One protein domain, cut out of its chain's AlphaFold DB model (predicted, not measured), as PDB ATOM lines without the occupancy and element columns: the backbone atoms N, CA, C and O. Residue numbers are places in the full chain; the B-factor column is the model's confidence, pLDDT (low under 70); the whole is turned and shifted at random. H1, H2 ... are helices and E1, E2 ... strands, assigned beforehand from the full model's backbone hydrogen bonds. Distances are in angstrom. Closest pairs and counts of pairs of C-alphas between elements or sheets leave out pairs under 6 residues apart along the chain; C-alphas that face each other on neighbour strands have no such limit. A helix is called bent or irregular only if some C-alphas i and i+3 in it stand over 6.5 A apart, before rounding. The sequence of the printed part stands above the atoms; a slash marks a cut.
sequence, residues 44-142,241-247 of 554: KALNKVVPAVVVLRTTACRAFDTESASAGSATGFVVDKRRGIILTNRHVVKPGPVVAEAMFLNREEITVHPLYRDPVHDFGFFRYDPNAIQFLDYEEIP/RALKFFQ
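AT A GLANCE: This is residues 44 to 142 and 241 to 247 of the 554 residues of the protein "Protease Do-like 7 isoform X1" of Gossypium australe (UniProt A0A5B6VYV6). Six antiparallel strands ring a small closed barrel, with the short helix H2 capping one end and H3 packed on its outside over E3. H1 leads into E1 and reaches away from the barrel, with its residues 49 to 52 near the strands. The 106 printed residues include three named helices and six named strands, in the order H1 E1 E2 E3 H2 E4 E5 E6 H3; round the ring run E1 E2 E3 E6 E5 E4 and back to E1. The class is mixed, helices and strands. The whole is compact, with a radius of gyration of the C-alphas of 13.5 A and spans of 40 by 30 by 23 A.

HOW THE PARTS SIT: E1, residues 53 to 60, and E2, residues 70 to 80, form a hairpin, with N 56 and O 74 at 2.9 A. E2 bends by 59 degrees at residue 73; its pairing is staggered, with E1 over residues 70 to 77 and with E3, residues 85 to 88, over residues 77 to 80, where N 79 and O 85 are 3.0 A apart. E1, E2 and E3 form a meander, each strand the antiparallel neighbour of the one before, and so do E4, residues 98 to 103, E5, residues 109 to 117, and E6, residues 124 to 127. Between E4 and E5, which form a hairpin, N 102 and O 110 are within hydrogen-bond range at 2.8 A, and between E5 and E6, also a hairpin, N 115 and O 125 are within hydrogen-bond range at 2.8 A. The ring closes through E3 and E6, with N 86 and O 126 at 2.9 A, and through E4 and E1, with N 57 and O 101 at 2.9 A. H2, residues 90 to 93, is on the barrel, outside it, over none of the strands at a height of 5.9 A; its closest C-alphas to E6 are those of Arg 90 and Gly 124, 4.6 A apart. H3, residues 241 to 247, is on the barrel, outside it, over E3 at a height of 9.0 A, and runs along the strands at 4 degrees to E3 on the local plane. H1, residues 44 to 52, is on the barrel; its closest C-alphas to E2 are those of Ala 52 and Val 78, 5.4 A apart. H1 and H3 are apart. In H3 every O i to N i+4 pair is within hydrogen-bond range, in H1 3 of 5, and H2 is too short for such a pair.

IN THESE COORDINATES: E1 begins at C-alpha 53 (-26.421, 27.169, -40.302) and is 21.6 A long. E2 measures 28.2 A, E5 22.2 A and E4 16.3 A. H1 begins at C-alpha 44 (-21.297, 41.321, -41.743), measures 13.7 A and is irregular, but only just: C-alphas 48 and 51 are 6.51 A apart. H3 ends at C-alpha 247 (-41.850, 30.612, -27.685).

THE WHOLE: The C-alphas farthest apart, those of Lys 44 and Ala 63, are 42.4 A from each other. Residues 143 to 240 are not printed, and C-alphas 142 and 241 are 13.6 A apart across that cut. Of the links that are printed whole, none is long; residues 128 to 142 hold no named element. The mean pLDDT of the printed part is 95.4, and no printed residue is under 70.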
ATOM      1  N   LYS A  44     -20.792  41.269 -43.124       96.69
ATOM      2  CA  LYS A  44     -21.297  41.321 -41.743       96.69
ATOM      3  C   LYS A  44     -22.472  40.372 -41.528       96.69
ATOM      4  O   LYS A  44     -22.491  39.677 -40.516       96.69
ATOM      5  N   ALA A  45     -23.421  40.326 -42.461       96.88
ATOM      6  CA  ALA A  45     -24.544  39.394 -42.404       96.88
ATOM      7  C   ALA A  45     -24.065  37.939 -42.429       96.88
ATOM      8  O   ALA A  45     -24.418  37.156 -41.550       96.88
ATOM      9  N   LEU A  46     -23.193  37.583 -43.375       96.31
ATOM     10  CA  LEU A  46     -22.681  36.220 -43.520       96.31
ATOM     11  C   LEU A  46     -21.856  35.768 -42.309       96.31
ATOM     12  O   LEU A  46     -22.027  34.638 -41.865       96.31
ATOM     13  N   ASN A  47     -21.036  36.648 -41.723       95.12
ATOM     14  CA  ASN A  47     -20.283  36.335 -40.502       95.12
ATOM     15  C   ASN A  47     -21.192  35.973 -39.316       95.12
ATOM     16  O   ASN A  47     -20.778  35.197 -38.461       95.12
ATOM     17  N   LYS A  48     -22.416  36.515 -39.267       95.06
ATOM     18  CA  LYS A  48     -23.415  36.182 -38.239       95.06
ATOM     19  C   LYS A  48     -24.216  34.928 -38.584       95.06
ATOM     20  O   LYS A  48     -24.465  34.106 -37.713       95.06
ATOM     21  N   VAL A  49     -24.618  34.786 -39.847       97.12
ATOM     22  CA  VAL A  49     -25.527  33.722 -40.300       97.12
ATOM     23  C   VAL A  49     -24.814  32.379 -40.422       97.12
ATOM     24  O   VAL A  49     -25.338  31.367 -39.969       97.12
ATOM     25  N   VAL A  50     -23.622  32.341 -41.025       95.69
ATOM     26  CA  VAL A  50     -22.929  31.087 -41.369       95.69
ATOM     27  C   VAL A  50     -22.683  30.170 -40.153       95.69
ATOM     28  O   VAL A  50     -22.936  28.975 -40.292       95.69
ATOM     29  N   PRO A  51     -22.265  30.662 -38.967       95.56
ATOM     30  CA  PRO A  51     -22.117  29.819 -37.773       95.56
ATOM     31  C   PRO A  51     -23.415  29.154 -37.288       95.56
ATOM     32  O   PRO A  51     -23.364  28.100 -36.662       95.56
ATOM     33  N   ALA A  52     -24.573  29.752 -37.576       96.56
ATOM     34  CA  ALA A  52     -25.885  29.282 -37.129       96.56
ATOM     35  C   ALA A  52     -26.577  28.335 -38.123       96.56
ATOM     36  O   ALA A  52     -27.659  27.811 -37.842       96.56
ATOM     37  N   VAL A  53     -25.970  28.127 -39.293       96.38
ATOM     38  CA  VAL A  53     -26.421  27.169 -40.302       96.38
ATOM     39  C   VAL A  53     -25.764  25.819 -40.031       96.38
ATOM     40  O   VAL A  53     -24.549  25.721 -39.862       96.38
ATOM     41  N   VAL A  54     -26.574  24.765 -40.019       95.06
ATOM     42  CA  VAL A  54     -26.153  23.401 -39.696       95.06
ATOM     43  C   VAL A  54     -26.405  22.458 -40.862       95.06
ATOM     44  O   VAL A  54     -27.367  22.602 -41.620       95.06
ATOM     45  N   VAL A  55     -25.557  21.440 -40.977       94.94
ATOM     46  CA  VAL A  55     -25.825  20.285 -41.834       94.94
ATOM     47  C   VAL A  55     -26.624  19.272 -41.031       94.94
ATOM     48  O   VAL A  55     -26.146  18.774 -40.016       94.94
ATOM     49  N   LEU A  56     -27.819  18.938 -41.502       95.19
ATOM     50  CA  LEU A  56     -28.656  17.901 -40.910       95.19
ATOM     51  C   LEU A  56     -28.393  16.579 -41.620       95.19
ATOM     52  O   LEU A  56     -28.633  16.474 -42.821       95.19
ATOM     53  N   ARG A  57     -27.923  15.567 -40.891       94.94
ATOM     54  CA  ARG A  57     -27.862  14.178 -41.364       94.94
ATOM     55  C   ARG A  57     -29.073  13.445 -40.824       94.94
ATOM     56  O   ARG A  57     -29.274  13.417 -39.615       94.94
ATOM     57  N   THR A  58     -29.885  12.873 -41.705       95.44
ATOM     58  CA  THR A  58     -31.131  12.211 -41.312       95.44
ATOM     59  C   THR A  58     -31.230  10.819 -41.913       95.44
ATOM     60  O   THR A  58     -30.846  10.579 -43.056       95.44
ATOM     61  N   THR A  59     -31.760   9.887 -41.126       96.75
ATOM     62  CA  THR A  59     -32.076   8.521 -41.548       96.75
ATOM     63  C   THR A  59     -33.547   8.254 -41.267       96.75
ATOM     64  O   THR A  59     -33.945   8.114 -40.113       96.75
ATOM     65  N   ALA A  60     -34.361   8.188 -42.320       95.44
ATOM     66  CA  ALA A  60     -35.740   7.727 -42.265       95.44
ATOM     67  C   ALA A  60     -35.753   6.195 -42.174       95.44
ATOM     68  O   ALA A  60     -35.439   5.497 -43.139       95.44
ATOM     69  N   CYS A  61     -36.108   5.666 -41.004       93.25
ATOM     70  CA  CYS A  61     -35.941   4.242 -40.698       93.25
ATOM     71  C   CYS A  61     -37.004   3.344 -41.346       93.25
ATOM     72  O   CYS A  61     -36.822   2.126 -41.411       93.25
ATOM     73  N   ARG A  62     -38.133   3.921 -41.767       94.44
ATOM     74  CA  ARG A  62     -39.273   3.229 -42.376       94.44
ATOM     75  C   ARG A  62     -39.897   4.103 -43.456       94.44
ATOM     76  O   ARG A  62     -39.894   5.327 -43.336       94.44
ATOM     77  N   ALA A  63     -40.465   3.467 -44.476       93.69
ATOM     78  CA  ALA A  63     -41.333   4.155 -45.419       93.69
ATOM     79  C   ALA A  63     -42.643   4.542 -44.718       93.69
ATOM     80  O   ALA A  63     -43.307   3.701 -44.109       93.69
ATOM     81  N   PHE A  64     -43.017   5.812 -44.795       95.25
ATOM     82  CA  PHE A  64     -44.157   6.359 -44.069       95.25
ATOM     83  C   PHE A  64     -44.788   7.497 -44.864       95.25
ATOM     84  O   PHE A  64     -44.085   8.367 -45.382       95.25
ATOM     85  N   ASP A  65     -46.119   7.503 -44.931       93.31
ATOM     86  CA  ASP A  65     -46.904   8.475 -45.688       93.31
ATOM     87  C   ASP A  65     -46.535   8.481 -47.188       93.31
ATOM     88  O   ASP A  65     -46.912   7.574 -47.943       93.31
ATOM     89  N   THR A  66     -45.772   9.482 -47.626       91.31
ATOM     90  CA  THR A  66     -45.311   9.668 -49.008       91.31
ATOM     91  C   THR A  66     -43.870   9.200 -49.223       91.31
ATOM     92  O   THR A  66     -43.460   8.970 -50.361       91.31
ATOM     93  N   GLU A  67     -43.088   9.054 -48.153       89.44
ATOM     94  CA  GLU A  67     -41.637   8.869 -48.215       89.44
ATOM     95  C   GLU A  67     -41.229   7.401 -48.059       89.44
ATOM     96  O   GLU A  67     -41.893   6.620 -47.376       89.44
ATOM     97  N   SER A  68     -40.115   7.031 -48.692       91.62
ATOM     98  CA  SER A  68     -39.462   5.732 -48.509       91.62
ATOM     99  C   SER A  68     -38.387   5.806 -47.423       91.62
ATOM    100  O   SER A  68     -37.864   6.884 -47.124       91.62
ATOM    101  N   ALA A  69     -38.007   4.649 -46.871       93.44
ATOM    102  CA  ALA A  69     -36.825   4.561 -46.019       93.44
ATOM    103  C   ALA A  69     -35.589   5.040 -46.800       93.44
ATOM    104  O   ALA A  69     -35.376   4.650 -47.949       93.44
ATOM    105  N   SER A  70     -34.816   5.941 -46.202       94.06
ATOM    106  CA  SER A  70     -33.691   6.605 -46.864       94.06
ATOM    107  C   SER A  70     -32.759   7.244 -45.843       94.06
ATOM    108  O   SER A  70     -33.164   7.541 -44.722       94.06
ATOM    109  N   ALA A  71     -31.515   7.482 -46.242       93.69
ATOM    110  CA  ALA A  71     -30.585   8.336 -45.516       93.69
ATOM    111  C   ALA A  71     -30.189   9.510 -46.413       93.69
ATOM    112  O   ALA A  71     -30.108   9.361 -47.635       93.69
ATOM    113  N   GLY A  72     -29.962  10.676 -45.820       90.38
ATOM    114  CA  GLY A  72     -29.608  11.870 -46.571       90.38
ATOM    115  C   GLY A  72     -29.034  12.981 -45.708       90.38
ATOM    116  O   GLY A  72     -28.956  12.885 -44.483       90.38
ATOM    117  N   SER A  73     -28.636  14.052 -46.385       90.81
ATOM    118  CA  SER A  73     -28.182  15.289 -45.764       90.81
ATOM    119  C   SER A  73     -28.965  16.476 -46.303       90.81
ATOM    120  O   SER A  73     -29.252  16.538 -47.500       90.81
ATOM    121  N   ALA A  74     -29.249  17.437 -45.441       92.62
ATOM    122  CA  ALA A  74     -29.916  18.683 -45.782       92.62
ATOM    123  C   ALA A  74     -29.323  19.836 -44.966       92.62
ATOM    124  O   ALA A  74     -28.364  19.654 -44.210       92.62
ATOM    125  N   THR A  75     -29.905  21.019 -45.110       94.94
ATOM    126  CA  THR A  75     -29.551  22.188 -44.316       94.94
ATOM    127  C   THR A  75     -30.637  22.450 -43.274       94.94
ATOM    128  O   THR A  75     -31.822  22.195 -43.491       94.94
ATOM    129  N   GLY A  76     -30.240  22.951 -42.114       96.56
ATOM    130  CA  GLY A  76     -31.134  23.627 -41.184       96.56
ATOM    131  C   GLY A  76     -30.443  24.857 -40.622       96.56
ATOM    132  O   GLY A  76     -29.256  25.078 -40.867       96.56
ATOM    133  N   PHE A  77     -31.163  25.667 -39.860       98.19
ATOM    134  CA  PHE A  77     -30.563  26.822 -39.204       98.19
ATOM    135  C   PHE A  77     -31.243  27.164 -37.884       98.19
ATOM    136  O   PHE A  77     -32.435  26.911 -37.702       98.19
ATOM    137  N   VAL A  78     -30.470  27.705 -36.945       98.56
ATOM    138  CA  VAL A  78     -30.954  28.027 -35.599       98.56
ATOM    139  C   VAL A  78     -31.850  29.264 -35.646       98.56
ATOM    140  O   VAL A  78     -31.418  30.331 -36.077       98.56
ATOM    141  N   VAL A  79     -33.084  29.116 -35.163       98.56
ATOM    142  CA  VAL A  79     -34.098  30.190 -35.099       98.56
ATOM    143  C   VAL A  79     -34.488  30.570 -33.672       98.56
ATOM    144  O   VAL A  79     -35.124  31.597 -33.471       98.56
ATOM    145  N   ASP A  80     -34.123  29.740 -32.691       97.62
ATOM    146  CA  ASP A  80     -34.221  30.062 -31.267       97.62
ATOM    147  C   ASP A  80     -33.067  29.370 -30.528       97.62
ATOM    148  O   ASP A  80     -33.099  28.159 -30.283       97.62
ATOM    149  N   LYS A  81     -32.002  30.115 -30.223       95.81
ATOM    150  CA  LYS A  81     -30.799  29.582 -29.562       95.81
ATOM    151  C   LYS A  81     -31.099  29.198 -28.117       95.81
ATOM    152  O   LYS A  81     -30.644  28.157 -27.652       95.81
ATOM    153  N   ARG A  82     -31.906  29.999 -27.414       93.88
ATOM    154  CA  ARG A  82     -32.224  29.796 -25.988       93.88
ATOM    155  C   ARG A  82     -33.021  28.511 -25.745       93.88
ATOM    156  O   ARG A  82     -32.849  27.868 -24.707       93.88
ATOM    157  N   ARG A  83     -33.889  28.136 -26.686       93.81
ATOM    158  CA  ARG A  83     -34.699  26.905 -26.637       93.81
ATOM    159  C   ARG A  83     -34.101  25.745 -27.426       93.81
ATOM    160  O   ARG A  83     -34.604  24.633 -27.312       93.81
ATOM    161  N   GLY A  84     -33.057  25.999 -28.210       96.25
ATOM    162  CA  GLY A  84     -32.425  24.998 -29.057       96.25
ATOM    163  C   GLY A  84     -33.329  24.547 -30.200       96.25
ATOM    164  O   GLY A  84     -33.575  23.357 -30.350       96.25
ATOM    165  N   ILE A  85     -33.848  25.483 -31.000       97.75
ATOM    166  CA  ILE A  85     -34.744  25.189 -32.130       97.75
ATOM    167  C   ILE A  85     -34.029  25.447 -33.458       97.75
ATOM    168  O   ILE A  85     -33.507  26.538 -33.706       97.75
ATOM    169  N   ILE A  86     -34.049  24.438 -34.326       98.56
ATOM    170  CA  ILE A  86     -33.548  24.481 -35.703       98.56
ATOM    171  C   ILE A  86     -34.739  24.401 -36.653       98.56
ATOM    172  O   ILE A  86     -35.562  23.495 -36.539       98.56
ATOM    173  N   LEU A  87     -34.811  25.318 -37.613       98.81
ATOM    174  CA  LEU A  87     -35.771  25.295 -38.713       98.81
ATOM    175  C   LEU A  87     -35.175  24.571 -39.926       98.81
ATOM    176  O   LEU A  87     -34.001  24.740 -40.252       98.81
ATOM    177  N   THR A  88     -35.998  23.770 -40.597       98.19
ATOM    178  CA  THR A  88     -35.688  23.112 -41.875       98.19
ATOM    179  C   THR A  88     -36.993  22.748 -42.603       98.19
ATOM    180  O   THR A  88     -38.083  23.125 -42.166       98.19
ATOM    181  N   ASN A  89     -36.918  22.024 -43.719       96.88
ATOM    182  CA  ASN A  89     -38.106  21.544 -44.419       96.88
ATOM    183  C   ASN A  89     -38.784  20.359 -43.711       96.88
ATOM    184  O   ASN A  89     -38.143  19.559 -43.026       96.88
ATOM    185  N   ARG A  90     -40.087  20.177 -43.951       95.69
ATOM    186  CA  ARG A  90     -40.874  19.051 -43.417       95.69
ATOM    187  C   ARG A  90     -40.290  17.712 -43.864       95.69
ATOM    188  O   ARG A  90     -40.145  16.803 -43.048       95.69
ATOM    189  N   HIS A  91     -39.918  17.596 -45.139       93.31
ATOM    190  CA  HIS A  91     -39.328  16.371 -45.689       93.31
ATOM    191  C   HIS A  91     -37.921  16.061 -45.142       93.31
ATOM    192  O   HIS A  91     -37.412  14.956 -45.335       93.31
ATOM    193  N   VAL A  92     -37.267  17.015 -44.471       95.19
ATOM    194  CA  VAL A  92     -36.004  16.782 -43.753       95.19
ATOM    195  C   VAL A  92     -36.292  16.240 -42.356       95.19
ATOM    196  O   VAL A  92     -35.642  15.284 -41.938       95.19
ATOM    197  N   VAL A  93     -37.306  16.787 -41.673       96.12
ATOM    198  CA  VAL A  93     -37.783  16.284 -40.368       96.12
ATOM    199  C   VAL A  93     -38.394  14.886 -40.469       96.12
ATOM    200  O   VAL A  93     -38.316  14.128 -39.510       96.12
ATOM    201  N   LYS A  94     -38.934  14.525 -41.640       94.25
ATOM    202  CA  LYS A  94     -39.622  13.261 -41.950       94.25
ATOM    203  C   LYS A  94     -40.990  13.113 -41.266       94.25
ATOM    204  O   LYS A  94     -41.124  13.333 -40.063       94.25
ATOM    205  N   PRO A  95     -42.037  12.666 -41.989       93.31
ATOM    206  CA  PRO A  95     -43.321  12.330 -41.378       93.31
ATOM    207  C   PRO A  95     -43.270  11.022 -40.570       93.31
ATOM    208  O   PRO A  95     -44.076  10.846 -39.655       93.31
ATOM    209  N   GLY A  96     -42.342  10.115 -40.882       95.12
ATOM    210  CA  GLY A  96     -42.159   8.832 -40.196       95.12
ATOM    211  C   GLY A  96     -41.086   8.844 -39.098       95.12
ATOM    212  O   GLY A  96     -40.619   9.908 -38.691       95.12
ATOM    213  N   PRO A  97     -40.683   7.660 -38.603       95.94
ATOM    214  CA  PRO A  97     -39.527   7.503 -37.721       95.94
ATOM    215  C   PRO A  97     -38.227   7.995 -38.356       95.94
ATOM    216  O   PRO A  97     -37.898   7.614 -39.484       95.94
ATOM    217  N   VAL A  98     -37.476   8.805 -37.608       96.44
ATOM    218  CA  VAL A  98     -36.214   9.403 -38.051       96.44
ATOM    219  C   VAL A  98     -35.175   9.392 -36.933       96.44
ATOM    220  O   VAL A  98     -35.500   9.609 -35.767       96.44
ATOM    221  N   VAL A  99     -33.922   9.163 -37.314       97.00
ATOM    222  CA  VAL A  99     -32.733   9.456 -36.504       97.00
ATOM    223  C   VAL A  99     -32.009  10.621 -37.166       97.00
ATOM    224  O   VAL A  99     -31.838  10.605 -38.389       97.00
ATOM    225  N   ALA A 100     -31.629  11.637 -36.392       97.19
ATOM    226  CA  ALA A 100     -31.060  12.862 -36.934       97.19
ATOM    227  C   ALA A 100     -29.938  13.448 -36.065       97.19
ATOM    228  O   ALA A 100     -29.990  13.416 -34.833       97.19
ATOM    229  N   GLU A 101     -28.956  14.038 -36.737       97.25
ATOM    230  CA  GLU A 101     -27.829  14.760 -36.148       97.25
ATOM    231  C   GLU A 101     -27.654  16.105 -36.859       97.25
ATOM    232  O   GLU A 101     -27.832  16.203 -38.078       97.25
ATOM    233  N   ALA A 102     -27.285  17.139 -36.105       96.19
ATOM    234  CA  ALA A 102     -26.873  18.431 -36.632       96.19
ATOM    235  C   ALA A 102     -25.359  18.587 -36.482       96.19
ATOM    236  O   ALA A 102     -24.821  18.462 -35.386       96.19
ATOM    237  N   MET A 103     -24.684  18.889 -37.588       94.62
ATOM    238  CA  MET A 103     -23.267  19.231 -37.618       94.62
ATOM    239  C   MET A 103     -23.117  20.733 -37.863       94.62
ATOM    240  O   MET A 103     -23.537  21.244 -38.906       94.62
ATOM    241  N   PHE A 104     -22.496  21.426 -36.913       93.69
ATOM    242  CA  PHE A 104     -22.204  22.854 -37.003       93.69
ATOM    243  C   PHE A 104     -20.931  23.129 -37.815       93.69
ATOM    244  O   PHE A 104     -20.167  22.221 -38.152       93.69
ATOM    245  N   LEU A 105     -20.678  24.405 -38.127       90.44
ATOM    246  CA  LEU A 105     -19.548  24.834 -38.961       90.44
ATOM    247  C   LEU A 105     -18.183  24.345 -38.447       90.44
ATOM    248  O   LEU A 105     -17.313  23.982 -39.240       90.44
ATOM    249  N   ASN A 106     -17.992  24.322 -37.127       91.25
ATOM    250  CA  ASN A 106     -16.762  23.854 -36.484       91.25
ATOM    251  C   ASN A 106     -16.699  22.326 -36.302       91.25
ATOM    252  O   ASN A 106     -15.763  21.838 -35.675       91.25
ATOM    253  N   ARG A 107     -17.652  21.583 -36.883       90.75
ATOM    254  CA  ARG A 107     -17.804  20.123 -36.797       90.75
ATOM    255  C   ARG A 107     -18.215  19.584 -35.428       90.75
ATOM    256  O   ARG A 107     -18.097  18.384 -35.210       90.75
ATOM    257  N   GLU A 108     -18.724  20.425 -34.531       93.44
ATOM    258  CA  GLU A 108     -19.476  19.907 -33.387       93.44
ATOM    259  C   GLU A 108     -20.752  19.227 -33.899       93.44
ATOM    260  O   GLU A 108     -21.525  19.813 -34.665       93.44
ATOM    261  N   GLU A 109     -20.923  17.962 -33.522       95.12
ATOM    262  CA  GLU A 109     -22.063  17.127 -33.886       95.12
ATOM    263  C   GLU A 109     -22.950  16.940 -32.663       95.12
ATOM    264  O   GLU A 109     -22.477  16.560 -31.591       95.12
ATOM    265  N   ILE A 110     -24.242  17.195 -32.831       96.31
ATOM    266  CA  ILE A 110     -25.227  17.030 -31.768       96.31
ATOM    267  C   ILE A 110     -26.427  16.239 -32.267       96.31
ATOM    268  O   ILE A 110     -26.885  16.399 -33.402       96.31
ATOM    269  N   THR A 111     -26.973  15.393 -31.401       96.69
ATOM    270  CA  THR A 111     -28.243  14.722 -31.670       96.69
ATOM    271  C   THR A 111     -29.372  15.744 -31.695       96.69
ATOM    272  O   THR A 111     -29.445  16.628 -30.837       96.69
ATOM    273  N   VAL A 112     -30.274  15.605 -32.664       97.38
ATOM    274  CA  VAL A 112     -31.468  16.443 -32.767       97.38
ATOM    275  C   VAL A 112     -32.723  15.587 -32.852       97.38
ATOM    276  O   VAL A 112     -32.723  14.497 -33.422       97.38
ATOM    277  N   HIS A 113     -33.817  16.087 -32.289       96.31
ATOM    278  CA  HIS A 113     -35.089  15.368 -32.241       96.31
ATOM    279  C   HIS A 113     -36.179  16.160 -32.959       96.31
ATOM    280  O   HIS A 113     -36.232  17.381 -32.792       96.31
ATOM    281  N   PRO A 114     -37.040  15.519 -33.768       96.06
ATOM    282  CA  PRO A 114     -38.194  16.187 -34.356       96.06
ATOM    283  C   PRO A 114     -39.005  16.900 -33.278       96.06
ATOM    284  O   PRO A 114     -39.432  16.277 -32.309       96.06
ATOM    285  N   LEU A 115     -39.200  18.201 -33.452       95.38
ATOM    286  CA  LEU A 115     -40.040  19.022 -32.587       95.38
ATOM    287  C   LEU A 115     -41.414  19.229 -33.224       95.38
ATOM    288  O   LEU A 115     -42.435  19.135 -32.555       95.38
ATOM    289  N   TYR A 116     -41.439  19.507 -34.527       96.19
ATOM    290  CA  TYR A 116     -42.674  19.698 -35.274       96.19
ATOM    291  C   TYR A 116     -42.454  19.526 -36.764       96.19
ATOM    292  O   TYR A 116     -41.356  19.691 -37.289       96.19
ATOM    293  N   ARG A 117     -43.536  19.198 -37.450       94.44
ATOM    294  CA  ARG A 117     -43.594  19.011 -38.889       94.44
ATOM    295  C   ARG A 117     -44.990  19.361 -39.321       94.44
ATOM    296  O   ARG A 117     -45.963  18.790 -38.826       94.44
ATOM    297  N   ASP A 118     -45.065  20.328 -40.208       97.25
ATOM    298  CA  ASP A 118     -46.342  20.823 -40.649       97.25
ATOM    299  C   ASP A 118     -47.100  19.724 -41.424       97.25
ATOM    300  O   ASP A 118     -46.496  19.002 -42.221       97.25
ATOM    301  N   PRO A 119     -48.408  19.517 -41.192       95.19
ATOM    302  CA  PRO A 119     -49.175  18.516 -41.931       95.19
ATOM    303  C   PRO A 119     -49.193  18.720 -43.452       95.19
ATOM    304  O   PRO A 119     -49.354  17.745 -44.191       95.19
ATOM    305  N   VAL A 120     -49.039  19.968 -43.912       94.81
ATOM    306  CA  VAL A 120     -49.288  20.367 -45.303       94.81
ATOM    307  C   VAL A 120     -48.088  21.034 -45.956       94.81
ATOM    308  O   VAL A 120     -47.764  20.628 -47.065       94.81
ATOM    309  N   HIS A 121     -47.485  22.025 -45.298       96.69
ATOM    310  CA  HIS A 121     -46.437  22.876 -45.860       96.69
ATOM    311  C   HIS A 121     -45.045  22.330 -45.582       96.69
ATOM    312  O   HIS A 121     -44.812  21.686 -44.560       96.69
ATOM    313  N   ASP A 122     -44.084  22.613 -46.459       96.25
ATOM    314  CA  ASP A 122     -42.777  21.959 -46.387       96.25
ATOM    315  C   ASP A 122     -41.828  22.606 -45.365       96.25
ATOM    316  O   ASP A 122     -40.694  22.960 -45.683       96.25
ATOM    317  N   PHE A 123     -42.262  22.742 -44.112       98.12
ATOM    318  CA  PHE A 123     -41.427  23.172 -42.994       98.12
ATOM    319  C   PHE A 123     -41.600  22.302 -41.747       98.12
ATOM    320  O   PHE A 123     -42.631  21.669 -41.498       98.12
ATOM    321  N   GLY A 124     -40.560  22.293 -40.925       97.88
ATOM    322  CA  GLY A 124     -40.561  21.647 -39.629       97.88
ATOM    323  C   GLY A 124     -39.431  22.161 -38.753       97.88
ATOM    324  O   GLY A 124     -38.563  22.917 -39.189       97.88
ATOM    325  N   PHE A 125     -39.454  21.733 -37.499       98.31
ATOM    326  CA  PHE A 125     -38.466  22.101 -36.507       98.31
ATOM    327  C   PHE A 125     -37.825  20.856 -35.909       98.31
ATOM    328  O   PHE A 125     -38.501  19.867 -35.616       98.31
ATOM    329  N   PHE A 126     -36.524  20.945 -35.676       98.00
ATOM    330  CA  PHE A 126     -35.791  20.069 -34.779       98.00
ATOM    331  C   PHE A 126     -35.516  20.803 -33.467       98.00
ATOM    332  O   PHE A 126     -35.327  22.020 -33.459       98.00
ATOM    333  N   ARG A 127     -35.449  20.051 -32.369       95.50
ATOM    334  CA  ARG A 127     -34.916  20.516 -31.087       95.50
ATOM    335  C   ARG A 127     -33.538  19.920 -30.821       95.50
ATOM    336  O   ARG A 127     -33.281  18.774 -31.199       95.50
ATOM    337  N   TYR A 128     -32.693  20.673 -30.132       95.69
ATOM    338  CA  TYR A 128     -31.353  20.276 -29.715       95.69
ATOM    339  C   TYR A 128     -31.016  20.858 -28.338       95.69
ATOM    340  O   TYR A 128     -31.709  21.762 -27.881       95.69
ATOM    341  N   ASP A 129     -29.986  20.335 -27.666       95.31
ATOM    342  CA  ASP A 129     -29.462  20.925 -26.424       95.31
ATOM    343  C   ASP A 129     -28.400  21.986 -26.756       95.31
ATOM    344  O   ASP A 129     -27.319  21.620 -27.225       95.31
ATOM    345  N   PRO A 130     -28.652  23.288 -26.513       94.75
ATOM    346  CA  PRO A 130     -27.656  24.328 -26.758       94.75
ATOM    347  C   PRO A 130     -26.377  24.153 -25.937       94.75
ATOM    348  O   PRO A 130     -25.313  24.566 -26.385       94.75
ATOM    349  N   ASN A 131     -26.451  23.512 -24.764       94.06
ATOM    350  CA  ASN A 131     -25.287  23.288 -23.902       94.06
ATOM    351  C   ASN A 131     -24.369  22.171 -24.417       94.06
ATOM    352  O   ASN A 131     -23.256  22.014 -23.917       94.06
ATOM    353  N   ALA A 132     -24.824  21.387 -25.401       94.81
ATOM    354  CA  ALA A 132     -23.986  20.400 -26.069       94.81
ATOM    355  C   ALA A 132     -22.968  21.052 -27.025       94.81
ATOM    356  O   ALA A 132     -21.996  20.398 -27.393       94.81
ATOM    357  N   ILE A 133     -23.166  22.325 -27.393       95.56
ATOM    358  CA  ILE A 133     -22.205  23.116 -28.165       95.56
ATOM    359  C   ILE A 133     -21.227  23.787 -27.203       95.56
ATOM    360  O   ILE A 133     -21.611  24.623 -26.387       95.56
ATOM    361  N   GLN A 134     -19.956  23.405 -27.285       93.62
ATOM    362  CA  GLN A 134     -18.924  23.793 -26.324       93.62
ATOM    363  C   GLN A 134     -18.011  24.896 -26.850       93.62
ATOM    364  O   GLN A 134     -17.519  25.706 -26.062       93.62
ATOM    365  N   PHE A 135     -17.747  24.919 -28.160       94.69
ATOM    366  CA  PHE A 135     -16.673  25.740 -28.723       94.69
ATOM    367  C   PHE A 135     -17.152  26.771 -29.741       94.69
ATOM    368  O   PHE A 135     -16.470  27.779 -29.938       94.69
ATOM    369  N   LEU A 136     -18.276  26.530 -30.416       94.81
ATOM    370  CA  LEU A 136     -18.795  27.465 -31.407       94.81
ATOM    371  C   LEU A 136     -19.535  28.636 -30.757       94.81
ATOM    372  O   LEU A 136     -20.509  28.440 -30.035       94.81
ATOM    373  N   ASP A 137     -19.138  29.852 -31.121       95.19
ATOM    374  CA  ASP A 137     -19.964  31.038 -30.920       95.19
ATOM    375  C   ASP A 137     -20.838  31.280 -32.160       95.19
ATOM    376  O   ASP A 137     -20.350  31.299 -33.295       95.19
ATOM    377  N   TYR A 138     -22.143  31.412 -31.948       95.94
ATOM    378  CA  TYR A 138     -23.150  31.577 -32.996       95.94
ATOM    379  C   TYR A 138     -24.389  32.264 -32.427       95.94
ATOM    380  O   TYR A 138     -24.685  32.117 -31.247       95.94
ATOM    381  N   GLU A 139     -25.160  32.958 -33.258       96.56
ATOM    382  CA  GLU A 139     -26.411  33.612 -32.857       96.56
ATOM    383  C   GLU A 139     -27.592  33.057 -33.653       96.56
ATOM    384  O   GLU A 139     -27.410  32.487 -34.723       96.56
ATOM    385  N   GLU A 140     -28.814  33.187 -33.140       97.19
ATOM    386  CA  GLU A 140     -29.998  32.788 -33.910       97.19
ATOM    387  C   GLU A 140     -30.226  33.712 -35.114       97.19
ATOM    388  O   GLU A 140     -29.914  34.905 -35.081       97.19
ATOM    389  N   ILE A 141     -30.780  33.157 -36.191       98.56
ATOM    390  CA  ILE A 141     -31.103  33.907 -37.406       98.56
ATOM    391  C   ILE A 141     -32.534  34.443 -37.283       98.56
ATOM    392  O   ILE A 141     -33.476  33.642 -37.244       98.56
ATOM    393  N   PRO A 142     -32.740  35.775 -37.267       98.38
ATOM    394  CA  PRO A 142     -34.075  36.351 -37.168       98.38
ATOM    395  C   PRO A 142     -34.916  36.013 -38.398       98.38
ATOM    396  O   PRO A 142     -34.427  36.085 -39.526       98.38
ATOM    397  N   ARG A 241     -45.643  31.842 -37.254       97.50
ATOM    398  CA  ARG A 241     -46.799  31.485 -36.422       97.50
ATOM    399  C   ARG A 241     -46.498  30.268 -35.547       97.50
ATOM    400  O   ARG A 241     -46.699  30.352 -34.338       97.50
ATOM    401  N   ALA A 242     -45.996  29.178 -36.127       97.44
ATOM    402  CA  ALA A 242     -45.646  27.966 -35.383       97.44
ATOM    403  C   ALA A 242     -44.546  28.221 -34.334       97.44
ATOM    404  O   ALA A 242     -44.695  27.828 -33.178       97.44
ATOM    405  N   LEU A 243     -43.490  28.961 -34.693       97.50
ATOM    406  CA  LEU A 243     -42.405  29.318 -33.773       97.50
ATOM    407  C   LEU A 243     -42.912  30.112 -32.558       97.50
ATOM    408  O   LEU A 243     -42.518  29.828 -31.428       97.50
ATOM    409  N   LYS A 244     -43.851  31.047 -32.761       96.81
ATOM    410  CA  LYS A 244     -44.471  31.815 -31.667       96.81
ATOM    411  C   LYS A 244     -45.212  30.932 -30.660       96.81
ATOM    412  O   LYS A 244     -45.239  31.276 -29.481       96.81
ATOM    413  N   PHE A 245     -45.813  29.817 -31.084       95.56
ATOM    414  CA  PHE A 245     -46.429  28.868 -30.149       95.56
ATOM    415  C   PHE A 245     -45.374  28.206 -29.257       95.56
ATOM    416  O   PHE A 245     -45.556  28.174 -28.041       95.56
ATOM    417  N   PHE A 246     -44.234  27.779 -29.814       93.38
ATOM    418  CA  PHE A 246     -43.124  27.248 -29.008       93.38
ATOM    419  C   PHE A 246     -42.547  28.289 -28.052       93.38
ATOM    420  O   PHE A 246     -42.302  27.992 -26.886       93.38
ATOM    421  N   GLN A 247     -42.389  29.530 -28.511       92.81
ATOM    422  CA  GLN A 247     -41.850  30.612 -27.685       92.81
ATOM    423  C   GLN A 247     -42.754  30.972 -26.500       92.81
ATOM    424  O   GLN A 247     -42.247  31.368 -25.452       92.81
TER     425      GLN A 247